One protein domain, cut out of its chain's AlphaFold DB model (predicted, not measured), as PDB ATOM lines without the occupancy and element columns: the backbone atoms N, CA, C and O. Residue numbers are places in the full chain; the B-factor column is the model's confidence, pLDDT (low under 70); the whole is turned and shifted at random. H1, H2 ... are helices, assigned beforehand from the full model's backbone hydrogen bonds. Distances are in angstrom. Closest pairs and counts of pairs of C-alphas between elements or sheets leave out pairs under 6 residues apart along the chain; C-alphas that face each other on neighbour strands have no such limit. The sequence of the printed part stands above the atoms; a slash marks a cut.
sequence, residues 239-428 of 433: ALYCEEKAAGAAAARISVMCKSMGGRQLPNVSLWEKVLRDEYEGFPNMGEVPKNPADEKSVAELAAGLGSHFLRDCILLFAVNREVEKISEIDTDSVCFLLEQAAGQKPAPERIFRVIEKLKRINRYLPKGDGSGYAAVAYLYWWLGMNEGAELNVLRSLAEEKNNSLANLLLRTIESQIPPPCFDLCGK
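This is residues 239 to 428 of the 433 residues of an uncharacterized protein of Arcanobacterium sp. S3PF19 (UniProt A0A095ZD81). The core is an up-and-down bundle of five helices, H4, H6, H7, H8 and H9, in which H6 to H9 fold back on one another as successive hairpins. H1 and H3 cross the last turns of H6, touching it at residues 364 to 365 and 362 to 365, while H2 packs across H3 and reaches H6 farther back, at residues 355 to 358, and H5 packs alongside H4. The printed part has 190 residues with ten named helices, H1 to H10 in order, and no named strand; the class is all helix. It is compact, with a radius of gyration of the C-alphas of 16.2 A, and spans 50 by 34 by 31 A.

H1, residues 239 to 260, is the longest at 32.7 A and begins with C-alpha 239 at (-22.335, -31.788, 41.069). H2 is residues 269 to 276, H3 residues 293 to 306 at 20.3 A, H4 residues 309 to 320 at 16.5 A, and H5 residues 334 to 343. H6, residues 349 to 365, runs 25.3 A from C-alpha 349 at (-56.266, -32.859, 51.578). H7 is residues 372 to 383 at 16.8 A, H8 residues 387 to 400 at 20.1 A, and H9 residues 405 to 415 at 15.3 A. H10, residues 423 to 426, ends with C-alpha 426 at (-64.595, -29.482, 59.676).

H6 is the hub, touching five helices. H6 and H7 form a hairpin at 17 degrees, their closest C-alphas, Asn 363 and Gly 373, 5.6 A apart. H7 and H8 form another at 14 degrees, with C-alphas of Ala 378 and Ala 390 closest at 4.0 A. H8 and H9 form a third, closest at C-alphas of Val 394 and Ala 407, 4.8 A, at a tilt of 37 degrees, only just steep. H4 touches H7, closest at C-alphas of Leu 316 and Ala 376, 7.1 A. H5 touches H4 at C-alphas of Val 320 and Ala 342, 6.2 A. With residues 244 to 251 alone, H1 touches H6, about perpendicular at 81 degrees, closest at C-alphas of Gly 248 and Tyr 365, 4.8 A. H1 also touches H3 at C-alphas of Ala 251 and Ala 300, 4.3 A. H2 touches H3 at C-alphas of Trp 272 and Leu 302, 6.4 A. H10 touches no helix. Every O i to N i+4 pair is within hydrogen-bond range in H2, H3, H4, H5, H7 and H9; H1 has 17 of 18, H6 11 of 13 and H8 9 of 10, and H10 is too short for such a pair.

The C-alphas of Ala 239 and Lys 428, the two farthest apart, are 52.0 A apart. The printed part has no cut. The links H2 to H3 and H4 to H5 are long, and residues 260 to 265 stand free. Mean pLDDT of the printed part is 83.2; residues 239 to 248, 251, 254 to 267, 287 and 425 to 428 are under 70.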
ATOM      1  N   ALA A 239     -21.749 -31.705  42.410       44.47
ATOM      2  CA  ALA A 239     -22.335 -31.788  41.069       44.47
ATOM      3  C   ALA A 239     -23.815 -31.370  41.097       44.47
ATOM      4  O   ALA A 239     -24.188 -30.407  40.427       44.47
ATOM      5  N   LEU A 240     -24.600 -31.991  41.991       51.31
ATOM      6  CA  LEU A 240     -25.989 -31.614  42.298       51.31
ATOM      7  C   LEU A 240     -26.130 -30.099  42.545       51.31
ATOM      8  O   LEU A 240     -26.987 -29.440  41.959       51.31
ATOM      9  N   TYR A 241     -25.232 -29.524  43.351       51.50
ATOM     10  CA  TYR A 241     -25.248 -28.098  43.691       51.50
ATOM     11  C   TYR A 241     -24.881 -27.156  42.526       51.50
ATOM     12  O   TYR A 241     -25.207 -25.965  42.560       51.50
ATOM     13  N   CYS A 242     -24.186 -27.649  41.498       55.03
ATOM     14  CA  CYS A 242     -23.901 -26.879  40.285       55.03
ATOM     15  C   CYS A 242     -25.070 -26.922  39.292       55.03
ATOM     16  O   CYS A 242     -25.366 -25.904  38.665       55.03
ATOM     17  N   GLU A 243     -25.761 -28.057  39.186       55.91
ATOM     18  CA  GLU A 243     -26.896 -28.245  38.274       55.91
ATOM     19  C   GLU A 243     -28.156 -27.509  38.771       55.91
ATOM     20  O   GLU A 243     -28.791 -26.792  37.994       55.91
ATOM     21  N   GLU A 244     -28.452 -27.534  40.079       63.59
ATOM     22  CA  GLU A 244     -29.535 -26.719  40.672       63.59
ATOM     23  C   GLU A 244     -29.337 -25.207  40.400       63.59
ATOM     24  O   GLU A 244     -30.292 -24.481  40.107       63.59
ATOM     25  N   LYS A 245     -28.083 -24.723  40.395       64.62
ATOM     26  CA  LYS A 245     -27.755 -23.328  40.034       64.62
ATOM     27  C   LYS A 245     -27.965 -23.011  38.553       64.62
ATOM     28  O   LYS A 245     -28.323 -21.873  38.241       64.62
ATOM     29  N   ALA A 246     -27.723 -23.961  37.648       64.38
ATOM     30  CA  ALA A 246     -27.909 -23.756  36.209       64.38
ATOM     31  C   ALA A 246     -29.396 -23.548  35.878       64.38
ATOM     32  O   ALA A 246     -29.754 -22.540  35.255       64.38
ATOM     33  N   ALA A 247     -30.256 -24.410  36.429       64.94
ATOM     34  CA  ALA A 247     -31.706 -24.291  36.341       64.94
ATOM     35  C   ALA A 247     -32.223 -22.986  36.979       64.94
ATOM     36  O   ALA A 247     -32.989 -22.262  36.343       64.94
ATOM     37  N   GLY A 248     -31.735 -22.604  38.167       68.06
ATOM     38  CA  GLY A 248     -32.079 -21.315  38.791       68.06
ATOM     39  C   GLY A 248     -31.666 -20.097  37.949       68.06
ATOM     40  O   GLY A 248     -32.424 -19.132  37.815       68.06
ATOM     41  N   ALA A 249     -30.502 -20.146  37.295       70.31
ATOM     42  CA  ALA A 249     -30.062 -19.107  36.362       70.31
ATOM     43  C   ALA A 249     -30.857 -19.108  35.038       70.31
ATOM     44  O   ALA A 249     -31.000 -18.063  34.396       70.31
ATOM     45  N   ALA A 250     -31.378 -20.254  34.594       70.06
ATOM     46  CA  ALA A 250     -32.326 -20.333  33.483       70.06
ATOM     47  C   ALA A 250     -33.694 -19.743  33.874       70.06
ATOM     48  O   ALA A 250     -34.198 -18.878  33.158       70.06
ATOM     49  N   ALA A 251     -34.234 -20.103  35.042       68.56
ATOM     50  CA  ALA A 251     -35.491 -19.573  35.574       68.56
ATOM     51  C   ALA A 251     -35.439 -18.046  35.745       68.56
ATOM     52  O   ALA A 251     -36.374 -17.348  35.351       68.56
ATOM     53  N   ALA A 252     -34.319 -17.500  36.233       70.31
ATOM     54  CA  ALA A 252     -34.102 -16.055  36.321       70.31
ATOM     55  C   ALA A 252     -34.160 -15.366  34.942       70.31
ATOM     56  O   ALA A 252     -34.847 -14.356  34.783       70.31
ATOM     57  N   ARG A 253     -33.491 -15.932  33.923       74.12
ATOM     58  CA  ARG A 253     -33.508 -15.407  32.542       74.12
ATOM     59  C   ARG A 253     -34.907 -15.466  31.921       74.12
ATOM     60  O   ARG A 253     -35.348 -14.480  31.332       74.12
ATOM     61  N   ILE A 254     -35.620 -16.578  32.105       68.56
ATOM     62  CA  ILE A 254     -37.004 -16.744  31.640       68.56
ATOM     63  C   ILE A 254     -37.918 -15.739  32.353       68.56
ATOM     64  O   ILE A 254     -38.651 -15.022  31.684       68.56
ATOM     65  N   SER A 255     -37.817 -15.587  33.679       66.31
ATOM     66  CA  SER A 255     -38.600 -14.611  34.458       66.31
ATOM     67  C   SER A 255     -38.422 -13.171  33.954       66.31
ATOM     68  O   SER A 255     -39.399 -12.427  33.858       66.31
ATOM     69  N   VAL A 256     -37.198 -12.778  33.576       67.94
ATOM     70  CA  VAL A 256     -36.924 -11.462  32.968       67.94
ATOM     71  C   VAL A 256     -37.600 -11.315  31.597       67.94
ATOM     72  O   VAL A 256     -38.208 -10.276  31.345       67.94
ATOM     73  N   MET A 257     -37.575 -12.345  30.740       62.50
ATOM     74  CA  MET A 257     -38.325 -12.335  29.471       62.50
ATOM     75  C   MET A 257     -39.847 -12.299  29.681       62.50
ATOM     76  O   MET A 257     -40.545 -11.562  28.993       62.50
ATOM     77  N   CYS A 258     -40.387 -13.047  30.644       59.38
ATOM     78  CA  CYS A 258     -41.822 -13.042  30.938       59.38
ATOM     79  C   CYS A 258     -42.307 -11.648  31.364       59.38
ATOM     80  O   CYS A 258     -43.380 -11.213  30.947       59.38
ATOM     81  N   LYS A 259     -41.499 -10.925  32.151       59.50
ATOM     82  CA  LYS A 259     -41.807  -9.563  32.621       59.50
ATOM     83  C   LYS A 259     -41.824  -8.517  31.503       59.50
ATOM     84  O   LYS A 259     -42.536  -7.527  31.642       59.50
ATOM     85  N   SER A 260     -41.099  -8.716  30.399       54.59
ATOM     86  CA  SER A 260     -41.089  -7.768  29.272       54.59
ATOM     87  C   SER A 260     -42.193  -8.002  28.231       54.59
ATOM     88  O   SER A 260     -42.449  -7.114  27.421       54.59
ATOM     89  N   MET A 261     -42.881  -9.154  28.244       49.75
ATOM     90  CA  MET A 261     -43.819  -9.559  27.178       49.75
ATOM     91  C   MET A 261     -45.296  -9.153  27.366       49.75
ATOM     92  O   MET A 261     -46.150  -9.588  26.596       49.75
ATOM     93  N   GLY A 262     -45.636  -8.300  28.338       46.28
ATOM     94  CA  GLY A 262     -46.917  -7.572  28.314       46.28
ATOM     95  C   GLY A 262     -48.202  -8.423  28.332       46.28
ATOM     96  O   GLY A 262     -49.171  -8.090  27.653       46.28
ATOM     97  N   GLY A 263     -48.229  -9.511  29.107       48.31
ATOM     98  CA  GLY A 263     -49.461 -10.064  29.696       48.31
ATOM     99  C   GLY A 263     -50.486 -10.789  28.806       48.31
ATOM    100  O   GLY A 263     -51.527 -11.162  29.333       48.31
ATOM    101  N   ARG A 264     -50.258 -11.018  27.501       46.06
ATOM    102  CA  ARG A 264     -51.303 -11.604  26.614       46.06
ATOM    103  C   ARG A 264     -51.321 -13.125  26.458       46.06
ATOM    104  O   ARG A 264     -52.306 -13.665  25.970       46.06
ATOM    105  N   GLN A 265     -50.279 -13.814  26.898       53.09
ATOM    106  CA  GLN A 265     -50.320 -15.240  27.211       53.09
ATOM    107  C   GLN A 265     -49.301 -15.462  28.316       53.09
ATOM    108  O   GLN A 265     -48.144 -15.067  28.176       53.09
ATOM    109  N   LEU A 266     -49.726 -16.067  29.421       58.25
ATOM    110  CA  LEU A 266     -48.793 -16.493  30.452       58.25
ATOM    111  C   LEU A 266     -48.017 -17.687  29.894       58.25
ATOM    112  O   LEU A 266     -48.629 -18.727  29.623       58.25
ATOM    113  N   PRO A 267     -46.695 -17.568  29.690       61.00
ATOM    114  CA  PRO A 267     -45.915 -18.729  29.317       61.00
ATOM    115  C   PRO A 267     -46.071 -19.790  30.412       61.00
ATOM    116  O   PRO A 267     -46.158 -19.483  31.602       61.00
ATOM    117  N   ASN A 268     -46.090 -21.051  29.988       80.31
ATOM    118  CA  ASN A 268     -45.986 -22.230  30.849       80.31
ATOM    119  C   ASN A 268     -47.270 -22.635  31.608       80.31
ATOM    120  O   ASN A 268     -47.217 -23.612  32.349       80.31
ATOM    121  N   VAL A 269     -48.436 -22.003  31.378       88.94
ATOM    122  CA  VAL A 269     -49.733 -22.473  31.939       88.94
ATOM    123  C   VAL A 269     -50.015 -23.926  31.543       88.94
ATOM    124  O   VAL A 269     -50.302 -24.760  32.395       88.94
ATOM    125  N   SER A 270     -49.857 -24.262  30.259       89.94
ATOM    126  CA  SER A 270     -50.067 -25.621  29.737       89.94
ATOM    127  C   SER A 270     -49.055 -26.650  30.258       89.94
ATOM    128  O   SER A 270     -49.352 -27.843  30.278       89.94
ATOM    129  N   LEU A 271     -47.869 -26.211  30.688       91.44
ATOM    130  CA  LEU A 271     -46.866 -27.069  31.319       91.44
ATOM    131  C   LEU A 271     -47.210 -27.302  32.796       91.44
ATOM    132  O   LEU A 271     -47.203 -28.442  33.256       91.44
ATOM    133  N   TRP A 272     -47.594 -26.237  33.506       93.38
ATOM    134  CA  TRP A 272     -48.118 -26.314  34.869       93.38
ATOM    135  C   TRP A 272     -49.351 -27.205  34.966       93.38
ATOM    136  O   TRP A 272     -49.419 -28.031  35.867       93.38
ATOM    137  N   GLU A 273     -50.283 -27.113  34.019       93.38
ATOM    138  CA  GLU A 273     -51.433 -28.012  33.950       93.38
ATOM    139  C   GLU A 273     -51.043 -29.484  33.874       93.38
ATOM    140  O   GLU A 273     -51.535 -30.282  34.672       93.38
ATOM    141  N   LYS A 274     -50.143 -29.843  32.950       92.12
ATOM    142  CA  LYS A 274     -49.688 -31.230  32.808       92.12
ATOM    143  C   LYS A 274     -49.024 -31.723  34.089       92.12
ATOM    144  O   LYS A 274     -49.307 -32.826  34.545       92.12
ATOM    145  N   VAL A 275     -48.191 -30.893  34.719       92.50
ATOM    146  CA  VAL A 275     -47.591 -31.209  36.023       92.50
ATOM    147  C   VAL A 275     -48.664 -31.389  37.097       92.50
ATOM    148  O   VAL A 275     -48.622 -32.366  37.840       92.50
ATOM    149  N   LEU A 276     -49.658 -30.503  37.179       92.19
ATOM    150  CA  LEU A 276     -50.738 -30.575  38.167       92.19
ATOM    151  C   LEU A 276     -51.635 -31.808  37.986       92.19
ATOM    152  O   LEU A 276     -52.025 -32.394  38.999       92.19
ATOM    153  N   ARG A 277     -51.883 -32.239  36.743       89.25
ATOM    154  CA  ARG A 277     -52.669 -33.437  36.392       89.25
ATOM    155  C   ARG A 277     -51.876 -34.754  36.362       89.25
ATOM    156  O   ARG A 277     -52.462 -35.786  36.069       89.25
ATOM    157  N   ASP A 278     -50.583 -34.731  36.700       86.19
ATOM    158  CA  ASP A 278     -49.684 -35.901  36.640       86.19
ATOM    159  C   ASP A 278     -49.462 -36.435  35.196       86.19
ATOM    160  O   ASP A 278     -49.068 -37.577  34.988       86.19
ATOM    161  N   GLU A 279     -49.657 -35.573  34.189       84.50
ATOM    162  CA  GLU A 279     -49.512 -35.832  32.742       84.50
ATOM    163  C   GLU A 279     -48.102 -35.507  32.193       84.50
ATOM    164  O   GLU A 279     -47.853 -35.661  30.996       84.50
ATOM    165  N   TYR A 280     -47.177 -34.995  33.019       78.50
ATOM    166  CA  TYR A 280     -45.803 -34.667  32.601       78.50
ATOM    167  C   TYR A 280     -44.783 -35.677  33.145       78.50
ATOM    168  O   TYR A 280     -44.285 -35.540  34.260       78.50
ATOM    169  N   GLU A 281     -44.433 -36.670  32.321       75.75
ATOM    170  CA  GLU A 281     -43.470 -37.735  32.657       75.75
ATOM    171  C   GLU A 281     -42.041 -37.221  32.931       75.75
ATOM    172  O   GLU A 281     -41.289 -37.853  33.668       75.75
ATOM    173  N   GLY A 282     -41.669 -36.061  32.376       74.19
ATOM    174  CA  GLY A 282     -40.363 -35.419  32.583       74.19
ATOM    175  C   GLY A 282     -40.211 -34.679  33.921       74.19
ATOM    176  O   GLY A 282     -39.217 -33.988  34.142       74.19
ATOM    177  N   PHE A 283     -41.198 -34.763  34.819       78.75
ATOM    178  CA  PHE A 283     -41.151 -34.057  36.098       78.75
ATOM    179  C   PHE A 283     -40.203 -34.760  37.091       78.75
ATOM    180  O   PHE A 283     -40.438 -35.922  37.433       78.75
ATOM    181  N   PRO A 284     -39.151 -34.094  37.610       76.38
ATOM    182  CA  PRO A 284     -38.175 -34.751  38.474       76.38
ATOM    183  C   PRO A 284     -38.788 -35.217  39.801       76.38
ATOM    184  O   PRO A 284     -39.633 -34.545  40.407       76.38
ATOM    185  N   ASN A 285     -38.316 -36.364  40.293       79.44
ATOM    186  CA  ASN A 285     -38.612 -36.833  41.644       79.44
ATOM    187  C   ASN A 285     -37.889 -36.002  42.709       79.44
ATOM    188  O   ASN A 285     -36.924 -35.286  42.444       79.44
ATOM    189  N   MET A 286     -38.342 -36.122  43.959       72.25
ATOM    190  CA  MET A 286     -37.677 -35.510  45.110       72.25
ATOM    191  C   MET A 286     -36.234 -36.020  45.253       72.25
ATOM    192  O   MET A 286     -36.008 -37.099  45.789       72.25
ATOM    193  N   GLY A 287     -35.258 -35.208  44.835       68.50
ATOM    194  CA  GLY A 287     -33.830 -35.553  44.872       68.50
ATOM    195  C   GLY A 287     -33.215 -35.916  43.520       68.50
ATOM    196  O   GLY A 287     -32.003 -36.084  43.460       68.50
ATOM    197  N   GLU A 288     -34.008 -35.999  42.450       77.31
ATOM    198  CA  GLU A 288     -33.490 -36.188  41.094       77.31
ATOM    199  C   GLU A 288     -33.258 -34.839  40.401       77.31
ATOM    200  O   GLU A 288     -34.095 -33.940  40.486       77.31
ATOM    201  N   VAL A 289     -32.137 -34.728  39.685       76.31
ATOM    202  CA  VAL A 289     -31.853 -33.637  38.740       76.31
ATOM    203  C   VAL A 289     -32.555 -33.943  37.406       76.31
ATOM    204  O   VAL A 289     -32.657 -35.122  37.043       76.31
ATOM    205  N   PRO A 290     -33.034 -32.936  36.647       79.50
ATOM    206  CA  PRO A 290     -33.531 -33.140  35.290       79.50
ATOM    207  C   PRO A 290     -32.505 -33.868  34.411       79.50
ATOM    208  O   PRO A 290     -31.364 -33.437  34.275       79.50
ATOM    209  N   LYS A 291     -32.905 -34.996  33.815       78.75
ATOM    210  CA  LYS A 291     -31.976 -35.931  33.145       78.75
ATOM    211  C   LYS A 291     -31.544 -35.482  31.750       78.75
ATOM    212  O   LYS A 291     -30.633 -36.071  31.172       78.75
ATOM    213  N   ASN A 292     -32.222 -34.490  31.179       83.19
ATOM    214  CA  ASN A 292     -31.920 -33.943  29.863       83.19
ATOM    215  C   ASN A 292     -32.216 -32.425  29.810       83.19
ATOM    216  O   ASN A 292     -32.969 -31.915  30.647       83.19
ATOM    217  N   PRO A 293     -31.685 -31.697  28.807       75.56
ATOM    218  CA  PRO A 293     -31.869 -30.246  28.698       75.56
ATOM    219  C   PRO A 293     -33.317 -29.782  28.466       75.56
ATOM    220  O   PRO A 293     -33.628 -28.617  28.711       75.56
ATOM    221  N   ALA A 294     -34.210 -30.650  27.977       80.12
ATOM    222  CA  ALA A 294     -35.621 -30.306  27.792       80.12
ATOM    223  C   ALA A 294     -36.383 -30.329  29.127       80.12
ATOM    224  O   ALA A 294     -37.201 -29.441  29.373       80.12
ATOM    225  N   ASP A 295     -36.063 -31.274  30.014       84.44
ATOM    226  CA  ASP A 295     -36.593 -31.308  31.379       84.44
ATOM    227  C   ASP A 295     -36.005 -30.173  32.230       84.44
ATOM    228  O   ASP A 295     -36.746 -29.527  32.966       84.44
ATOM    229  N   GLU A 296     -34.710 -29.851  32.087       83.44
ATOM    230  CA  GLU A 296     -34.102 -28.686  32.760       83.44
ATOM    231  C   GLU A 296     -34.810 -27.388  32.347       83.44
ATOM    232  O   GLU A 296     -35.211 -26.585  33.195       83.44
ATOM    233  N   LYS A 297     -35.046 -27.215  31.039       86.50
ATOM    234  CA  LYS A 297     -35.810 -26.088  30.502       86.50
ATOM    235  C   LYS A 297     -37.241 -26.062  31.052       86.50
ATOM    236  O   LYS A 297     -37.687 -25.005  31.490       86.50
ATOM    237  N   SER A 298     -37.938 -27.197  31.065       88.94
ATOM    238  CA  SER A 298     -39.315 -27.302  31.573       88.94
ATOM    239  C   SER A 298     -39.398 -26.965  33.065       88.94
ATOM    240  O   SER A 298     -40.291 -26.242  33.501       88.94
ATOM    241  N   VAL A 299     -38.430 -27.412  33.864       87.56
ATOM    242  CA  VAL A 299     -38.332 -27.077  35.291       87.56
ATOM    243  C   VAL A 299     -38.034 -25.591  35.505       87.56
ATOM    244  O   VAL A 299     -38.667 -24.964  36.356       87.56
ATOM    245  N   ALA A 300     -37.154 -24.993  34.699       87.44
ATOM    246  CA  ALA A 300     -36.900 -23.554  34.724       87.44
ATOM    247  C   ALA A 300     -38.131 -22.726  34.293       87.44
ATOM    248  O   ALA A 300     -38.394 -21.666  34.863       87.44
ATOM    249  N   GLU A 301     -38.914 -23.219  33.330       89.62
ATOM    250  CA  GLU A 301     -40.197 -22.648  32.903       89.62
ATOM    251  C   GLU A 301     -41.258 -22.715  34.020       89.62
ATOM    252  O   GLU A 301     -41.932 -21.715  34.296       89.62
ATOM    253  N   LEU A 302     -41.370 -23.850  34.716       92.00
ATOM    254  CA  LEU A 302     -42.255 -24.017  35.873       92.00
ATOM    255  C   LEU A 302     -41.867 -23.072  37.022       92.00
ATOM    256  O   LEU A 302     -42.725 -22.354  37.539       92.00
ATOM    257  N   ALA A 303     -40.577 -23.028  37.375       89.94
ATOM    258  CA  ALA A 303     -40.028 -22.160  38.417       89.94
ATOM    259  C   ALA A 303     -40.251 -20.671  38.099       89.94
ATOM    260  O   ALA A 303     -40.773 -19.934  38.936       89.94
ATOM    261  N   ALA A 304     -39.964 -20.235  36.867       87.31
ATOM    262  CA  ALA A 304     -40.261 -18.873  36.418       87.31
ATOM    263  C   ALA A 304     -41.768 -18.546  36.471       87.31
ATOM    264  O   ALA A 304     -42.137 -17.393  36.707       87.31
ATOM    265  N   GLY A 305     -42.631 -19.554  36.296       88.25
ATOM    266  CA  GLY A 305     -44.082 -19.436  36.428       88.25
ATOM    267  C   GLY A 305     -44.559 -19.062  37.838       88.25
ATOM    268  O   GLY A 305     -45.496 -18.276  37.950       88.25
ATOM    269  N   LEU A 306     -43.889 -19.523  38.904       89.06
ATOM    270  CA  LEU A 306     -44.227 -19.150  40.295       89.06
ATOM    271  C   LEU A 306     -43.945 -17.674  40.610       89.06
ATOM    272  O   LEU A 306     -44.589 -17.090  41.484       89.06
ATOM    273  N   GLY A 307     -43.029 -17.055  39.860       82.56
ATOM    274  CA  GLY A 307     -42.782 -15.616  39.908       82.56
ATOM    275  C   GLY A 307     -43.913 -14.771  39.304       82.56
ATOM    276  O   GLY A 307     -43.941 -13.559  39.523       82.56
ATOM    277  N   SER A 308     -44.851 -15.373  38.561       85.06
ATOM    278  CA  SER A 308     -46.080 -14.710  38.113       85.06
ATOM    279  C   SER A 308     -47.161 -14.844  39.182       85.06
ATOM    280  O   SER A 308     -47.497 -15.954  39.593       85.06
ATOM    281  N   HIS A 309     -47.723 -13.713  39.620       82.25
ATOM    282  CA  HIS A 309     -48.749 -13.688  40.667       82.25
ATOM    283  C   HIS A 309     -49.958 -14.531  40.265       82.25
ATOM    284  O   HIS A 309     -50.183 -15.566  40.882       82.25
ATOM    285  N   PHE A 310     -50.604 -14.170  39.154       86.12
ATOM    286  CA  PHE A 310     -51.809 -14.832  38.662       86.12
ATOM    287  C   PHE A 310     -51.623 -16.338  38.395       86.12
ATOM    288  O   PHE A 310     -52.516 -17.131  38.675       86.12
ATOM    289  N   LEU A 311     -50.461 -16.776  37.893       90.12
ATOM    290  CA  LEU A 311     -50.225 -18.212  37.686       90.12
ATOM    291  C   LEU A 311     -50.095 -18.952  39.025       90.12
ATOM    292  O   LEU A 311     -50.679 -20.021  39.190       90.12
ATOM    293  N   ARG A 312     -49.398 -18.368  40.010       91.25
ATOM    294  CA  ARG A 312     -49.388 -18.890  41.384       91.25
ATOM    295  C   ARG A 312     -50.792 -18.884  41.999       91.25
ATOM    296  O   ARG A 312     -51.149 -19.884  42.614       91.25
ATOM    297  N   ASP A 313     -51.585 -17.830  41.800       89.31
ATOM    298  CA  ASP A 313     -52.985 -17.755  42.247       89.31
ATOM    299  C   ASP A 313     -53.795 -18.929  41.694       89.31
ATOM    300  O   ASP A 313     -54.410 -19.673  42.455       89.31
ATOM    301  N   CYS A 314     -53.700 -19.177  40.387       92.38
ATOM    302  CA  CYS A 314     -54.367 -20.294  39.725       92.38
ATOM    303  C   CYS A 314     -53.908 -21.665  40.250       92.38
ATOM    304  O   CYS A 314     -54.736 -22.554  40.440       92.38
ATOM    305  N   ILE A 315     -52.610 -21.853  40.521       94.50
ATOM    306  CA  ILE A 315     -52.066 -23.097  41.102       94.50
ATOM    307  C   ILE A 315     -52.605 -23.323  42.524       94.50
ATOM    308  O   ILE A 315     -52.965 -24.449  42.880       94.50
ATOM    309  N   LEU A 316     -52.670 -22.268  43.339       94.19
ATOM    310  CA  LEU A 316     -53.196 -22.332  44.704       94.19
ATOM    311  C   LEU A 316     -54.711 -22.568  44.705       94.19
ATOM    312  O   LEU A 316     -55.188 -23.428  45.441       94.19
ATOM    313  N   LEU A 317     -55.447 -21.883  43.829       93.38
ATOM    314  CA  LEU A 317     -56.878 -22.075  43.620       93.38
ATOM    315  C   LEU A 317     -57.197 -23.501  43.138       93.38
ATOM    316  O   LEU A 317     -58.063 -24.149  43.720       93.38
ATOM    317  N   PHE A 318     -56.446 -24.039  42.171       94.88
ATOM    318  CA  PHE A 318     -56.540 -25.447  41.760       94.88
ATOM    319  C   PHE A 318     -56.285 -26.412  42.923       94.88
ATOM    320  O   PHE A 318     -56.850 -27.499  42.946       94.88
ATOM    321  N   ALA A 319     -55.423 -26.074  43.884       95.62
ATOM    322  CA  ALA A 319     -55.174 -26.947  45.028       95.62
ATOM    323  C   ALA A 319     -56.364 -26.984  46.004       95.62
ATOM    324  O   ALA A 319     -56.704 -28.064  46.493       95.62
ATOM    325  N   VAL A 320     -56.974 -25.825  46.291       93.81
ATOM    326  CA  VAL A 320     -57.996 -25.679  47.346       93.81
ATOM    327  C   VAL A 320     -59.435 -25.857  46.850       93.81
ATOM    328  O   VAL A 320     -60.257 -26.392  47.593       93.81
ATOM    329  N   ASN A 321     -59.745 -25.474  45.608       92.88
ATOM    330  CA  ASN A 321     -61.069 -25.636  45.004       92.88
ATOM    331  C   ASN A 321     -61.162 -26.987  44.270       92.88
ATOM    332  O   ASN A 321     -60.267 -27.371  43.514       92.88
ATOM    333  N   ARG A 322     -62.244 -27.740  44.498       89.56
ATOM    334  CA  ARG A 322     -62.461 -29.052  43.867       89.56
ATOM    335  C   ARG A 322     -62.924 -28.933  42.414       89.56
ATOM    336  O   ARG A 322     -62.429 -29.686  41.580       89.56
ATOM    337  N   GLU A 323     -63.764 -27.948  42.117       90.88
ATOM    338  CA  GLU A 323     -64.435 -27.749  40.823       90.88
ATOM    339  C   GLU A 323     -63.491 -27.235  39.718       90.88
ATOM    340  O   GLU A 323     -63.787 -27.325  38.530       90.88
ATOM    341  N   VAL A 324     -62.326 -26.701  40.095       92.12
ATOM    342  CA  VAL A 324     -61.323 -26.172  39.161       92.12
ATOM    343  C   VAL A 324     -60.491 -27.320  38.584       92.12
ATOM    344  O   VAL A 324     -59.519 -27.756  39.198       92.12
ATOM    345  N   GLU A 325     -60.842 -27.833  37.404       90.75
ATOM    346  CA  GLU A 325     -60.085 -28.914  36.736       90.75
ATOM    347  C   GLU A 325     -58.885 -28.422  35.908       90.75
ATOM    348  O   GLU A 325     -57.894 -29.143  35.742       90.75
ATOM    349  N   LYS A 326     -58.953 -27.193  35.380       91.56
ATOM    350  CA  LYS A 326     -57.936 -26.600  34.501       91.56
ATOM    351  C   LYS A 326     -57.614 -25.180  34.945       91.56
ATOM    352  O   LYS A 326     -58.518 -24.400  35.219       91.56
ATOM    353  N   ILE A 327     -56.327 -24.835  34.991       92.75
ATOM    354  CA  ILE A 327     -55.889 -23.473  35.342       92.75
ATOM    355  C   ILE A 327     -55.883 -22.519  34.141       92.75
ATOM    356  O   ILE A 327     -55.838 -21.312  34.332       92.75
ATOM    357  N   SER A 328     -55.952 -23.041  32.913       90.94
ATOM    358  CA  SER A 328     -56.112 -22.246  31.685       90.94
ATOM    359  C   SER A 328     -57.534 -21.723  31.458       90.94
ATOM    360  O   SER A 328     -57.719 -20.836  30.630       90.94
ATOM    361  N   GLU A 329     -58.520 -22.257  32.185       90.50
ATOM    362  CA  GLU A 329     -59.932 -21.847  32.124       90.50
ATOM    363  C   GLU A 329     -60.278 -20.777  33.176       90.50
ATOM    364  O   GLU A 329     -61.400 -20.279  33.200       90.50
ATOM    365  N   ILE A 330     -59.315 -20.409  34.030       89.44
ATOM    366  CA  ILE A 330     -59.441 -19.355  35.040       89.44
ATOM    367  C   ILE A 330     -59.047 -18.021  34.397       89.44
ATOM    368  O   ILE A 330     -57.987 -17.921  33.777       89.44
ATOM    369  N   ASP A 331     -59.867 -16.989  34.575       86.12
ATOM    370  CA  ASP A 331     -59.526 -15.601  34.240       86.12
ATOM    371  C   ASP A 331     -59.160 -14.792  35.501       86.12
ATOM    372  O   ASP A 331     -59.441 -15.212  36.625       86.12
ATOM    373  N   THR A 332     -58.512 -13.636  35.333       77.62
ATOM    374  CA  THR A 332     -58.013 -12.804  36.447       77.62
ATOM    375  C   THR A 332     -59.103 -12.351  37.414       77.62
ATOM    376  O   THR A 332     -58.853 -12.290  38.618       77.62
ATOM    377  N   ASP A 333     -60.304 -12.072  36.913       76.75
ATOM    378  CA  ASP A 333     -61.397 -11.510  37.707       76.75
ATOM    379  C   ASP A 333     -62.104 -12.629  38.510       76.75
ATOM    380  O   ASP A 333     -62.495 -12.451  39.666       76.75
ATOM    381  N   SER A 334     -62.168 -13.839  37.946       85.19
ATOM    382  CA  SER A 334     -62.781 -15.031  38.547       85.19
ATOM    383  C   SER A 334     -62.010 -15.630  39.733       85.19
ATOM    384  O   SER A 334     -62.618 -16.325  40.552       85.19
ATOM    385  N   VAL A 335     -60.703 -15.357  39.875       84.56
ATOM    386  CA  VAL A 335     -59.849 -15.929  40.942       84.56
ATOM    387  C   VAL A 335     -60.452 -15.698  42.329       84.56
ATOM    388  O   VAL A 335     -60.571 -16.637  43.118       84.56
ATOM    389  N   CYS A 336     -60.868 -14.464  42.627       78.44
ATOM    390  CA  CYS A 336     -61.388 -14.106  43.947       78.44
ATOM    391  C   CYS A 336     -62.725 -14.806  44.231       78.44
ATOM    392  O   CYS A 336     -62.903 -15.400  45.293       78.44
ATOM    393  N   PHE A 337     -63.629 -14.828  43.251       83.31
ATOM    394  CA  PHE A 337     -64.919 -15.513  43.351       83.31
ATOM    395  C   PHE A 337     -64.763 -17.030  43.562       83.31
ATOM    396  O   PHE A 337     -65.435 -17.627  44.406       83.31
ATOM    397  N   LEU A 338     -63.836 -17.670  42.846       89.50
ATOM    398  CA  LEU A 338     -63.576 -19.107  42.974       89.50
ATOM    399  C   LEU A 338     -62.871 -19.473  44.294       89.50
ATOM    400  O   LEU A 338     -63.049 -20.590  44.790       89.50
ATOM    401  N   LEU A 339     -62.113 -18.555  44.899       85.19
ATOM    402  CA  LEU A 339     -61.552 -18.718  46.247       85.19
ATOM    403  C   LEU A 339     -62.599 -18.522  47.349       85.19
ATOM    404  O   LEU A 339     -62.583 -19.266  48.331       85.19
ATOM    405  N   GLU A 340     -63.530 -17.578  47.182       82.38
ATOM    406  CA  GLU A 340     -64.686 -17.409  48.076       82.38
ATOM    407  C   GLU A 340     -65.527 -18.697  48.103       82.38
ATOM    408  O   GLU A 340     -65.829 -19.228  49.175       82.38
ATOM    409  N   GLN A 341     -65.801 -19.281  46.929       86.19
ATOM    410  CA  GLN A 341     -66.447 -20.594  46.834       86.19
ATOM    411  C   GLN A 341     -65.642 -21.699  47.532       86.19
ATOM    412  O   GLN A 341     -66.219 -22.487  48.280       86.19
ATOM    413  N   ALA A 342     -64.321 -21.754  47.327       89.12
ATOM    414  CA  ALA A 342     -63.464 -22.756  47.963       89.12
ATOM    415  C   ALA A 342     -63.475 -22.646  49.496       89.12
ATOM    416  O   ALA A 342     -63.451 -23.660  50.191       89.12
ATOM    417  N   ALA A 343     -63.567 -21.427  50.036       85.56
ATOM    418  CA  ALA A 343     -63.679 -21.191  51.473       85.56
ATOM    419  C   ALA A 343     -64.997 -21.720  52.064       85.56
ATOM    420  O   ALA A 343     -65.027 -22.142  53.221       85.56
ATOM    421  N   GLY A 344     -66.070 -21.743  51.267       83.25
ATOM    422  CA  GLY A 344     -67.349 -22.370  51.607       83.25
ATOM    423  C   GLY A 344     -67.372 -23.901  51.484       83.25
ATOM    424  O   GLY A 344     -68.406 -24.510  51.762       83.25
ATOM    425  N   GLN A 345     -66.267 -24.543  51.086       85.88
ATOM    426  CA  GLN A 345     -66.182 -25.984  50.834       85.88
ATOM    427  C   GLN A 345     -65.159 -26.687  51.740       85.88
ATOM    428  O   GLN A 345     -64.197 -26.099  52.234       85.88
ATOM    429  N   LYS A 346     -65.340 -27.999  51.947       85.00
ATOM    430  CA  LYS A 346     -64.335 -28.824  52.633       85.00
ATOM    431  C   LYS A 346     -63.167 -29.104  51.667       85.00
ATOM    432  O   LYS A 346     -63.407 -29.707  50.611       85.00
ATOM    433  N   PRO A 347     -61.913 -28.746  52.007       86.00
ATOM    434  CA  PRO A 347     -60.760 -28.974  51.135       86.00
ATOM    435  C   PRO A 347     -60.586 -30.464  50.820       86.00
ATOM    436  O   PRO A 347     -61.122 -31.327  51.519       86.00
ATOM    437  N   ALA A 348     -59.852 -30.782  49.753       90.12
ATOM    438  CA  ALA A 348     -59.410 -32.143  49.439       90.12
ATOM    439  C   ALA A 348     -57.939 -32.299  49.867       90.12
ATOM    440  O   ALA A 348     -57.057 -31.877  49.109       90.12
ATOM    441  N   PRO A 349     -57.632 -32.850  51.060       92.75
ATOM    442  CA  PRO A 349     -56.266 -32.859  51.578       92.75
ATOM    443  C   PRO A 349     -55.281 -33.560  50.640       92.75
ATOM    444  O   PRO A 349     -54.178 -33.071  50.420       92.75
ATOM    445  N   GLU A 350     -55.704 -34.648  50.001       93.69
ATOM    446  CA  GLU A 350     -54.912 -35.451  49.064       93.69
ATOM    447  C   GLU A 350     -54.578 -34.672  47.782       93.69
ATOM    448  O   GLU A 350     -53.543 -34.901  47.150       93.69
ATOM    449  N   ARG A 351     -55.443 -33.730  47.380       94.81
ATOM    450  CA  ARG A 351     -55.174 -32.804  46.273       94.81
ATOM    451  C   ARG A 351     -54.145 -31.761  46.697       94.81
ATOM    452  O   ARG A 351     -53.144 -31.586  46.004       94.81
ATOM    453  N   ILE A 352     -54.352 -31.133  47.854       95.75
ATOM    454  CA  ILE A 352     -53.449 -30.104  48.380       95.75
ATOM    455  C   ILE A 352     -52.047 -30.685  48.625       95.75
ATOM    456  O   ILE A 352     -51.064 -30.090  48.187       95.75
ATOM    457  N   PHE A 353     -51.930 -31.874  49.227       95.88
ATOM    458  CA  PHE A 353     -50.640 -32.538  49.445       95.88
ATOM    459  C   PHE A 353     -49.898 -32.844  48.137       95.88
ATOM    460  O   PHE A 353     -48.693 -32.594  48.066       95.88
ATOM    461  N   ARG A 354     -50.594 -33.298  47.081       94.50
ATOM    462  CA  ARG A 354     -49.980 -33.486  45.751       94.50
ATOM    463  C   ARG A 354     -49.447 -32.176  45.166       94.50
ATOM    464  O   ARG A 354     -48.355 -32.168  44.604       94.50
ATOM    465  N   VAL A 355     -50.162 -31.059  45.325       96.12
ATOM    466  CA  VAL A 355     -49.667 -29.744  44.869       96.12
ATOM    467  C   VAL A 355     -48.490 -29.257  45.726       96.12
ATOM    468  O   VAL A 355     -47.493 -28.799  45.170       96.12
ATOM    469  N   ILE A 356     -48.538 -29.435  47.053       96.56
ATOM    470  CA  ILE A 356     -47.411 -29.145  47.960       96.56
ATOM    471  C   ILE A 356     -46.155 -29.920  47.542       96.56
ATOM    472  O   ILE A 356     -45.059 -29.357  47.558       96.56
ATOM    473  N   GLU A 357     -46.280 -31.194  47.168       94.38
ATOM    474  CA  GLU A 357     -45.133 -31.994  46.730       94.38
ATOM    475  C   GLU A 357     -44.517 -31.448  45.432       94.38
ATOM    476  O   GLU A 357     -43.297 -31.272  45.351       94.38
ATOM    477  N   LYS A 358     -45.356 -31.108  44.445       94.56
ATOM    478  CA  LYS A 358     -44.932 -30.515  43.166       94.56
ATOM    479  C   LYS A 358     -44.224 -29.175  43.384       94.56
ATOM    480  O   LYS A 358     -43.123 -28.979  42.870       94.56
ATOM    481  N   LEU A 359     -44.780 -28.304  44.229       95.06
ATOM    482  CA  LEU A 359     -44.140 -27.044  44.624       95.06
ATOM    483  C   LEU A 359     -42.791 -27.287  45.321       95.06
ATOM    484  O   LEU A 359     -41.786 -26.714  44.918       95.06
ATOM    485  N   LYS A 360     -42.709 -28.199  46.300       93.31
ATOM    486  CA  LYS A 360     -41.443 -28.519  46.996       93.31
ATOM    487  C   LYS A 360     -40.344 -29.054  46.075       93.31
ATOM    488  O   LYS A 360     -39.169 -28.806  46.351       93.31
ATOM    489  N   ARG A 361     -40.701 -29.790  45.017       91.38
ATOM    490  CA  ARG A 361     -39.757 -30.213  43.968       91.38
ATOM    491  C   ARG A 361     -39.254 -28.993  43.183       91.38
ATOM    492  O   ARG A 361     -38.048 -28.836  43.036       91.38
ATOM    493  N   ILE A 362     -40.155 -28.100  42.765       91.19
ATOM    494  CA  ILE A 362     -39.837 -26.902  41.962       91.19
ATOM    495  C   ILE A 362     -39.041 -25.847  42.750       91.19
ATOM    496  O   ILE A 362     -38.145 -25.227  42.183       91.19
ATOM    497  N   ASN A 363     -39.284 -25.690  44.056       90.81
ATOM    498  CA  ASN A 363     -38.607 -24.693  44.902       90.81
ATOM    499  C   ASN A 363     -37.071 -24.807  44.899       90.81
ATOM    500  O   ASN A 363     -36.395 -23.821  45.166       90.81
ATOM    501  N   ARG A 364     -36.512 -25.984  44.588       87.75
ATOM    502  CA  ARG A 364     -35.055 -26.209  44.484       87.75
ATOM    503  C   ARG A 364     -34.408 -25.481  43.304       87.75
ATOM    504  O   ARG A 364     -33.210 -25.231  43.318       87.75
ATOM    505  N   TYR A 365     -35.212 -25.157  42.296       87.44
ATOM    506  CA  TYR A 365     -34.796 -24.543  41.038       87.44
ATOM    507  C   TYR A 365     -35.237 -23.076  40.935       87.44
ATOM    508  O   TYR A 365     -35.091 -22.456  39.881       87.44
ATOM    509  N   LEU A 366     -35.793 -22.510  42.014       87.69
ATOM    510  CA  LEU A 366     -36.053 -21.076  42.090       87.69
ATOM    511  C   LEU A 366     -34.724 -20.299  42.153       87.69
ATOM    512  O   LEU A 366     -33.748 -20.777  42.740       87.69
ATOM    513  N   PRO A 367     -34.653 -19.092  41.564       87.25
ATOM    514  CA  PRO A 367     -33.515 -18.205  41.761       87.25
ATOM    515  C   PRO A 367     -33.316 -17.886  43.249       87.25
ATOM    516  O   PRO A 367     -34.284 -17.708  43.985       87.25
ATOM    517  N   LYS A 368     -32.060 -17.732  43.686       88.00
ATOM    518  CA  LYS A 368     -31.768 -17.193  45.024       88.00
ATOM    519  C   LYS A 368     -32.450 -15.838  45.209       88.00
ATOM    520  O   LYS A 368     -32.352 -14.986  44.323       88.00
ATOM    521  N   GLY A 369     -33.074 -15.632  46.363       88.38
ATOM    522  CA  GLY A 369     -33.850 -14.425  46.641       88.38
ATOM    523  C   GLY A 369     -35.297 -14.453  46.130       88.38
ATOM    524  O   GLY A 369     -35.965 -13.419  46.172       88.38
ATOM    525  N   ASP A 370     -35.789 -15.596  45.642       89.56
ATOM    526  CA  ASP A 370     -37.194 -15.796  45.277       89.56
ATOM    527  C   ASP A 370     -37.902 -16.689  46.313       89.56
ATOM    528  O   ASP A 370     -37.737 -17.910  46.345       89.56
ATOM    529  N   GLY A 371     -38.710 -16.072  47.180       91.50
ATOM    530  CA  GLY A 371     -39.475 -16.781  48.209       91.50
ATOM    531  C   GLY A 371     -40.804 -17.361  47.709       91.50
ATOM    532  O   GLY A 371     -41.485 -18.067  48.459       91.50
ATOM    533  N   SER A 372     -41.203 -17.080  46.460       90.94
ATOM    534  CA  SER A 372     -42.572 -17.286  45.953       90.94
ATOM    535  C   SER A 372     -43.127 -18.692  46.183       90.94
ATOM    536  O   SER A 372     -44.268 -18.832  46.637       90.94
ATOM    537  N   GLY A 373     -42.327 -19.722  45.913       93.75
ATOM    538  CA  GLY A 373     -42.722 -21.118  46.066       93.75
ATOM    539  C   GLY A 373     -42.739 -21.614  47.515       93.75
ATOM    540  O   GLY A 373     -43.528 -22.498  47.851       93.75
ATOM    541  N   TYR A 374     -41.932 -21.039  48.415       96.31
ATOM    542  CA  TYR A 374     -42.051 -21.323  49.851       96.31
ATOM    543  C   TYR A 374     -43.324 -20.700  50.424       96.31
ATOM    544  O   TYR A 374     -44.063 -21.376  51.138       96.31
ATOM    545  N   ALA A 375     -43.639 -19.462  50.039       94.94
ATOM    546  CA  ALA A 375     -44.876 -18.804  50.442       94.94
ATOM    547  C   ALA A 375     -46.129 -19.537  49.914       94.94
ATOM    548  O   ALA A 375     -47.103 -19.701  50.647       94.94
ATOM    549  N   ALA A 376     -46.085 -20.061  48.682       96.06
ATOM    550  CA  ALA A 376     -47.147 -20.902  48.125       96.06
ATOM    551  C   ALA A 376     -47.355 -22.200  48.936       96.06
ATOM    552  O   ALA A 376     -48.482 -22.545  49.284       96.06
ATOM    553  N   VAL A 377     -46.271 -22.897  49.304       97.75
ATOM    554  CA  VAL A 377     -46.342 -24.085  50.178       97.75
ATOM    555  C   VAL A 377     -46.879 -23.730  51.570       97.75
ATOM    556  O   VAL A 377     -47.674 -24.490  52.124       97.75
ATOM    557  N   ALA A 378     -46.485 -22.583  52.129       97.06
ATOM    558  CA  ALA A 378     -46.986 -22.110  53.414       97.06
ATOM    559  C   ALA A 378     -48.502 -21.853  53.393       97.06
ATOM    560  O   ALA A 378     -49.208 -22.301  54.295       97.06
ATOM    561  N   TYR A 379     -49.004 -21.204  52.337       95.75
ATOM    562  CA  TYR A 379     -50.433 -20.941  52.143       95.75
ATOM    563  C   TYR A 379     -51.251 -22.240  52.126       95.75
ATOM    564  O   TYR A 379     -52.268 -22.349  52.809       95.75
ATOM    565  N   LEU A 380     -50.774 -23.258  51.403       96.56
ATOM    566  CA  LEU A 380     -51.434 -24.565  51.344       96.56
ATOM    567  C   LEU A 380     -51.383 -25.328  52.675       96.56
ATOM    568  O   LEU A 380     -52.352 -26.000  53.024       96.56
ATOM    569  N   TYR A 381     -50.301 -25.204  53.449       96.94
ATOM    570  CA  TYR A 381     -50.258 -25.763  54.804       96.94
ATOM    571  C   TYR A 381     -51.218 -25.058  55.767       96.94
ATOM    572  O   TYR A 381     -51.865 -25.740  56.562       96.94
ATOM    573  N   TRP A 382     -51.365 -23.734  55.668       94.81
ATOM    574  CA  TRP A 382     -52.362 -22.996  56.447       94.81
ATOM    575  C   TRP A 382     -53.786 -23.450  56.100       94.81
ATOM    576  O   TRP A 382     -54.541 -23.778  57.009       94.81
ATOM    577  N   TRP A 383     -54.119 -23.613  54.812       93.94
ATOM    578  CA  TRP A 383     -55.404 -24.184  54.362       93.94
ATOM    579  C   TRP A 383     -55.698 -25.591  54.908       93.94
ATOM    580  O   TRP A 383     -56.859 -25.944  55.104       93.94
ATOM    581  N   LEU A 384     -54.663 -26.391  55.186       93.44
ATOM    582  CA  LEU A 384     -54.784 -27.702  55.838       93.44
ATOM    583  C   LEU A 384     -54.876 -27.628  57.376       93.44
ATOM    584  O   LEU A 384     -55.000 -28.667  58.021       93.44
ATOM    585  N   GLY A 385     -54.777 -26.439  57.976       92.56
ATOM    586  CA  GLY A 385     -54.674 -26.245  59.429       92.56
ATOM    587  C   GLY A 385     -53.319 -26.660  60.023       92.56
ATOM    588  O   GLY A 385     -53.186 -26.787  61.237       92.56
ATOM    589  N   MET A 386     -52.302 -26.891  59.187       94.69
ATOM    590  CA  MET A 386     -50.978 -27.367  59.599       94.69
ATOM    591  C   MET A 386     -50.042 -26.191  59.908       94.69
ATOM    592  O   MET A 386     -49.069 -25.954  59.188       94.69
ATOM    593  N   ASN A 387     -50.341 -25.448  60.977       91.75
ATOM    594  CA  ASN A 387     -49.672 -24.179  61.299       91.75
ATOM    595  C   ASN A 387     -48.139 -24.289  61.404       91.75
ATOM    596  O   ASN A 387     -47.453 -23.470  60.806       91.75
ATOM    597  N   GLU A 388     -47.589 -25.329  62.043       93.62
ATOM    598  CA  GLU A 388     -46.130 -25.562  62.112       93.62
ATOM    599  C   GLU A 388     -45.492 -25.701  60.714       93.62
ATOM    600  O   GLU A 388     -44.416 -25.171  60.425       93.62
ATOM    601  N   GLY A 389     -46.181 -26.407  59.810       95.31
ATOM    602  CA  GLY A 389     -45.759 -26.577  58.421       95.31
ATOM    603  C   GLY A 389     -45.866 -25.280  57.622       95.31
ATOM    604  O   GLY A 389     -45.017 -25.017  56.766       95.31
ATOM    605  N   ALA A 390     -46.873 -24.455  57.913       96.50
ATOM    606  CA  ALA A 390     -47.035 -23.141  57.309       96.50
ATOM    607  C   ALA A 390     -45.921 -22.188  57.771       96.50
ATOM    608  O   ALA A 390     -45.186 -21.664  56.932       96.50
ATOM    609  N   GLU A 391     -45.720 -22.053  59.083       96.00
ATOM    610  CA  GLU A 391     -44.717 -21.188  59.715       96.00
ATOM    611  C   GLU A 391     -43.296 -21.504  59.229       96.00
ATOM    612  O   GLU A 391     -42.578 -20.613  58.772       96.00
ATOM    613  N   LEU A 392     -42.907 -22.785  59.200       97.31
ATOM    614  CA  LEU A 392     -41.595 -23.201  58.694       97.31
ATOM    615  C   LEU A 392     -41.345 -22.746  57.244       97.31
ATOM    616  O   LEU A 392     -40.210 -22.427  56.879       97.31
ATOM    617  N   ASN A 393     -42.380 -22.727  56.399       97.69
ATOM    618  CA  ASN A 393     -42.253 -22.291  55.007       97.69
ATOM    619  C   ASN A 393     -42.390 -20.766  54.853       97.69
ATOM    620  O   ASN A 393     -41.726 -20.201  53.985       97.69
ATOM    621  N   VAL A 394     -43.131 -20.083  55.733       96.44
ATOM    622  CA  VAL A 394     -43.096 -18.617  55.871       96.44
ATOM    623  C   VAL A 394     -41.674 -18.150  56.183       96.44
ATOM    624  O   VAL A 394     -41.119 -17.344  55.436       96.44
ATOM    625  N   LEU A 395     -41.042 -18.703  57.221       96.44
ATOM    626  CA  LEU A 395     -39.691 -18.311  57.638       96.44
ATOM    627  C   LEU A 395     -38.652 -18.556  56.531       96.44
ATOM    628  O   LEU A 395     -37.783 -17.717  56.307       96.44
ATOM    629  N   ARG A 396     -38.777 -19.657  55.774       96.56
ATOM    630  CA  ARG A 396     -37.940 -19.918  54.584       96.56
ATOM    631  C   ARG A 396     -38.176 -18.905  53.468       96.56
ATOM    632  O   ARG A 396     -37.212 -18.408  52.894       96.56
ATOM    633  N   SER A 397     -39.434 -18.564  53.188       95.31
ATOM    634  CA  SER A 397     -39.755 -17.539  52.193       95.31
ATOM    635  C   SER A 397     -39.180 -16.174  52.560       95.31
ATOM    636  O   SER A 397     -38.739 -15.468  51.662       95.31
ATOM    637  N   LEU A 398     -39.193 -15.797  53.843       91.38
ATOM    638  CA  LEU A 398     -38.662 -14.513  54.318       91.38
ATOM    639  C   LEU A 398     -37.128 -14.500  54.404       91.38
ATOM    640  O   LEU A 398     -36.520 -13.436  54.294       91.38
ATOM    641  N   ALA A 399     -36.498 -15.668  54.569       94.50
ATOM    642  CA  ALA A 399     -35.045 -15.816  54.507       94.50
ATOM    643  C   ALA A 399     -34.495 -15.602  53.085       94.50
ATOM    644  O   ALA A 399     -33.465 -14.947  52.934       94.50
ATOM    645  N   GLU A 400     -35.192 -16.100  52.055       92.81
ATOM    646  CA  GLU A 400     -34.883 -15.789  50.651       92.81
ATOM    647  C   GLU A 400     -35.325 -14.359  50.292       92.81
ATOM    648  O   GLU A 400     -34.531 -13.547  49.820       92.81
ATOM    649  N   GLU A 401     -36.586 -14.012  50.555       90.12
ATOM    650  CA  GLU A 401     -37.214 -12.765  50.124       90.12
ATOM    651  C   GLU A 401     -37.922 -12.068  51.298       90.12
ATOM    652  O   GLU A 401     -39.120 -12.244  51.528       90.12
ATOM    653  N   LYS A 402     -37.188 -11.211  52.017       85.19
ATOM    654  CA  LYS A 402     -37.690 -10.469  53.196       85.19
ATOM    655  C   LYS A 402     -39.024  -9.744  52.963       85.19
ATOM    656  O   LYS A 402     -39.869  -9.700  53.852       85.19
ATOM    657  N   ASN A 403     -39.221  -9.210  51.758       80.00
ATOM    658  CA  ASN A 403     -40.385  -8.398  51.395       80.00
ATOM    659  C   ASN A 403     -41.474  -9.207  50.654       80.00
ATOM    660  O   ASN A 403     -42.348  -8.620  50.018       80.00
ATOM    661  N   ASN A 404     -41.439 -10.543  50.716       82.62
ATOM    662  CA  ASN A 404     -42.480 -11.394  50.141       82.62
ATOM    663  C   ASN A 404     -43.811 -11.155  50.876       82.62
ATOM    664  O   ASN A 404     -43.930 -11.478  52.063       82.62
ATOM    665  N   SER A 405     -44.813 -10.566  50.214       79.12
ATOM    666  CA  SER A 405     -46.015 -10.123  50.935       79.12
ATOM    667  C   SER A 405     -46.900 -11.291  51.373       79.12
ATOM    668  O   SER A 405     -47.532 -11.195  52.420       79.12
ATOM    669  N   LEU A 406     -46.910 -12.406  50.627       84.56
ATOM    670  CA  LEU A 406     -47.640 -13.617  51.013       84.56
ATOM    671  C   LEU A 406     -47.097 -14.184  52.322       84.56
ATOM    672  O   LEU A 406     -47.862 -14.466  53.239       84.56
ATOM    673  N   ALA A 407     -45.775 -14.330  52.417       88.94
ATOM    674  CA  ALA A 407     -45.143 -14.855  53.617       88.94
ATOM    675  C   ALA A 407     -45.332 -13.916  54.817       88.94
ATOM    676  O   ALA A 407     -45.673 -14.389  55.896       88.94
ATOM    677  N   ASN A 408     -45.203 -12.598  54.628       84.12
ATOM    678  CA  ASN A 408     -45.480 -11.624  55.689       84.12
ATOM    679  C   ASN A 408     -46.951 -11.668  56.152       84.12
ATOM    680  O   ASN A 408     -47.216 -11.669  57.353       84.12
ATOM    681  N   LEU A 409     -47.913 -11.769  55.226       82.25
ATOM    682  CA  LEU A 409     -49.336 -11.893  55.558       82.25
ATOM    683  C   LEU A 409     -49.637 -13.196  56.316       82.25
ATOM    684  O   LEU A 409     -50.344 -13.182  57.325       82.25
ATOM    685  N   LEU A 410     -49.079 -14.320  55.857       86.31
ATOM    686  CA  LEU A 410     -49.229 -15.616  56.518       86.31
ATOM    687  C   LEU A 410     -48.571 -15.638  57.899       86.31
ATOM    688  O   LEU A 410     -49.160 -16.209  58.811       86.31
ATOM    689  N   LEU A 411     -47.420 -14.978  58.084       86.94
ATOM    690  CA  LEU A 411     -46.801 -14.826  59.404       86.94
ATOM    691  C   LEU A 411     -47.793 -14.195  60.384       86.94
ATOM    692  O   LEU A 411     -48.092 -14.789  61.414       86.94
ATOM    693  N   ARG A 412     -48.390 -13.052  60.012       79.69
ATOM    694  CA  ARG A 412     -49.394 -12.368  60.846       79.69
ATOM    695  C   ARG A 412     -50.649 -13.206  61.071       79.69
ATOM    696  O   ARG A 412     -51.193 -13.195  62.171       79.69
ATOM    697  N   THR A 413     -51.092 -13.944  60.054       79.81
ATOM    698  CA  THR A 413     -52.248 -14.855  60.136       79.81
ATOM    699  C   THR A 413     -52.010 -15.956  61.178       79.81
ATOM    700  O   THR A 413     -52.886 -16.217  62.003       79.81
ATOM    701  N   ILE A 414     -50.812 -16.552  61.182       83.62
ATOM    702  CA  ILE A 414     -50.405 -17.618  62.110       83.62
ATOM    703  C   ILE A 414     -50.166 -17.062  63.522       83.62
ATOM    704  O   ILE A 414     -50.707 -17.612  64.480       83.62
ATOM    705  N   GLU A 415     -49.434 -15.949  63.662       81.81
ATOM    706  CA  GLU A 415     -49.215 -15.250  64.943       81.81
ATOM    707  C   GLU A 415     -50.542 -14.867  65.620       81.81
ATOM    708  O   GLU A 415     -50.690 -15.001  66.834       81.81
ATOM    709  N   SER A 416     -51.530 -14.443  64.824       76.69
ATOM    710  CA  SER A 416     -52.882 -14.082  65.283       76.69
ATOM    711  C   SER A 416     -53.808 -15.292  65.481       76.69
ATOM    712  O   SER A 416     -54.987 -15.111  65.783       76.69
ATOM    713  N   GLN A 417     -53.301 -16.517  65.293       81.50
ATOM    714  CA  GLN A 417     -54.031 -17.787  65.413       81.50
ATOM    715  C   GLN A 417     -55.296 -17.870  64.539       81.50
ATOM    716  O   GLN A 417     -56.263 -18.546  64.894       81.50
ATOM    717  N   ILE A 418     -55.307 -17.195  63.385       78.38
ATOM    718  CA  ILE A 418     -56.496 -17.143  62.531       78.38
ATOM    719  C   ILE A 418     -56.610 -18.466  61.754       78.38
ATOM    720  O   ILE A 418     -55.706 -18.807  60.979       78.38
ATOM    721  N   PRO A 419     -57.698 -19.235  61.951       82.75
ATOM    722  CA  PRO A 419     -57.855 -20.539  61.322       82.75
ATOM    723  C   PRO A 419     -58.080 -20.410  59.805       82.75
ATOM    724  O   PRO A 419     -58.470 -19.341  59.327       82.75
ATOM    725  N   PRO A 420     -57.872 -21.490  59.029       87.44
ATOM    726  CA  PRO A 420     -58.194 -21.490  57.606       87.44
ATOM    727  C   PRO A 420     -59.693 -21.275  57.345       87.44
ATOM    728  O   PRO A 420     -60.523 -21.600  58.199       87.44
ATOM    729  N   PRO A 421     -60.084 -20.802  56.148       81.75
ATOM    730  CA  PRO A 421     -61.466 -20.391  55.876       81.75
ATOM    731  C   PRO A 421     -62.485 -21.527  56.016       81.75
ATOM    732  O   PRO A 421     -63.615 -21.309  56.442       81.75
ATOM    733  N   CYS A 422     -62.062 -22.753  55.707       81.06
ATOM    734  CA  CYS A 422     -62.872 -23.964  55.782       81.06
ATOM    735  C   CYS A 422     -62.975 -24.577  57.197       81.06
ATOM    736  O   CYS A 422     -63.579 -25.641  57.353       81.06
ATOM    737  N   PHE A 423     -62.376 -23.970  58.230       79.19
ATOM    738  CA  PHE A 423     -62.291 -24.552  59.579       79.19
ATOM    739  C   PHE A 423     -63.667 -24.867  60.188       79.19
ATOM    740  O   PHE A 423     -63.895 -25.981  60.668       79.19
ATOM    741  N   ASP A 424     -64.626 -23.946  60.058       71.69
ATOM    742  CA  ASP A 424     -66.000 -24.103  60.563       71.69
ATOM    743  C   ASP A 424     -66.781 -25.248  59.894       71.69
ATOM    744  O   ASP A 424     -67.828 -25.668  60.397       71.69
ATOM    745  N   LEU A 425     -66.301 -25.758  58.755       66.06
ATOM    746  CA  LEU A 425     -66.899 -26.879  58.027       66.06
ATOM    747  C   LEU A 425     -66.382 -28.227  58.544       66.06
ATOM    748  O   LEU A 425     -67.101 -29.225  58.484       66.06
ATOM    749  N   CYS A 426     -65.169 -28.265  59.101       57.88
ATOM    750  CA  CYS A 426     -64.595 -29.482  59.676       57.88
ATOM    751  C   CYS A 426     -65.316 -29.915  60.963       57.88
ATOM    752  O   CYS A 426     -65.492 -31.112  61.171       57.88
ATOM    753  N   GLY A 427     -65.793 -28.968  61.783       54.22
ATOM    754  CA  GLY A 427     -66.504 -29.260  63.039       54.22
ATOM    755  C   GLY A 427     -68.006 -29.566  62.908       54.22
ATOM    756  O   GLY A 427     -68.621 -30.028  63.866       54.22
ATOM    757  N   LYS A 428     -68.627 -29.315  61.746       53.50
ATOM    758  CA  LYS A 428     -70.080 -29.514  61.534       53.50
ATOM    759  C   LYS A 428     -70.456 -30.924  61.058       53.50
ATOM    760  O   LYS A 428     -71.639 -31.242  60.977       53.50
TER     761      LYS A 428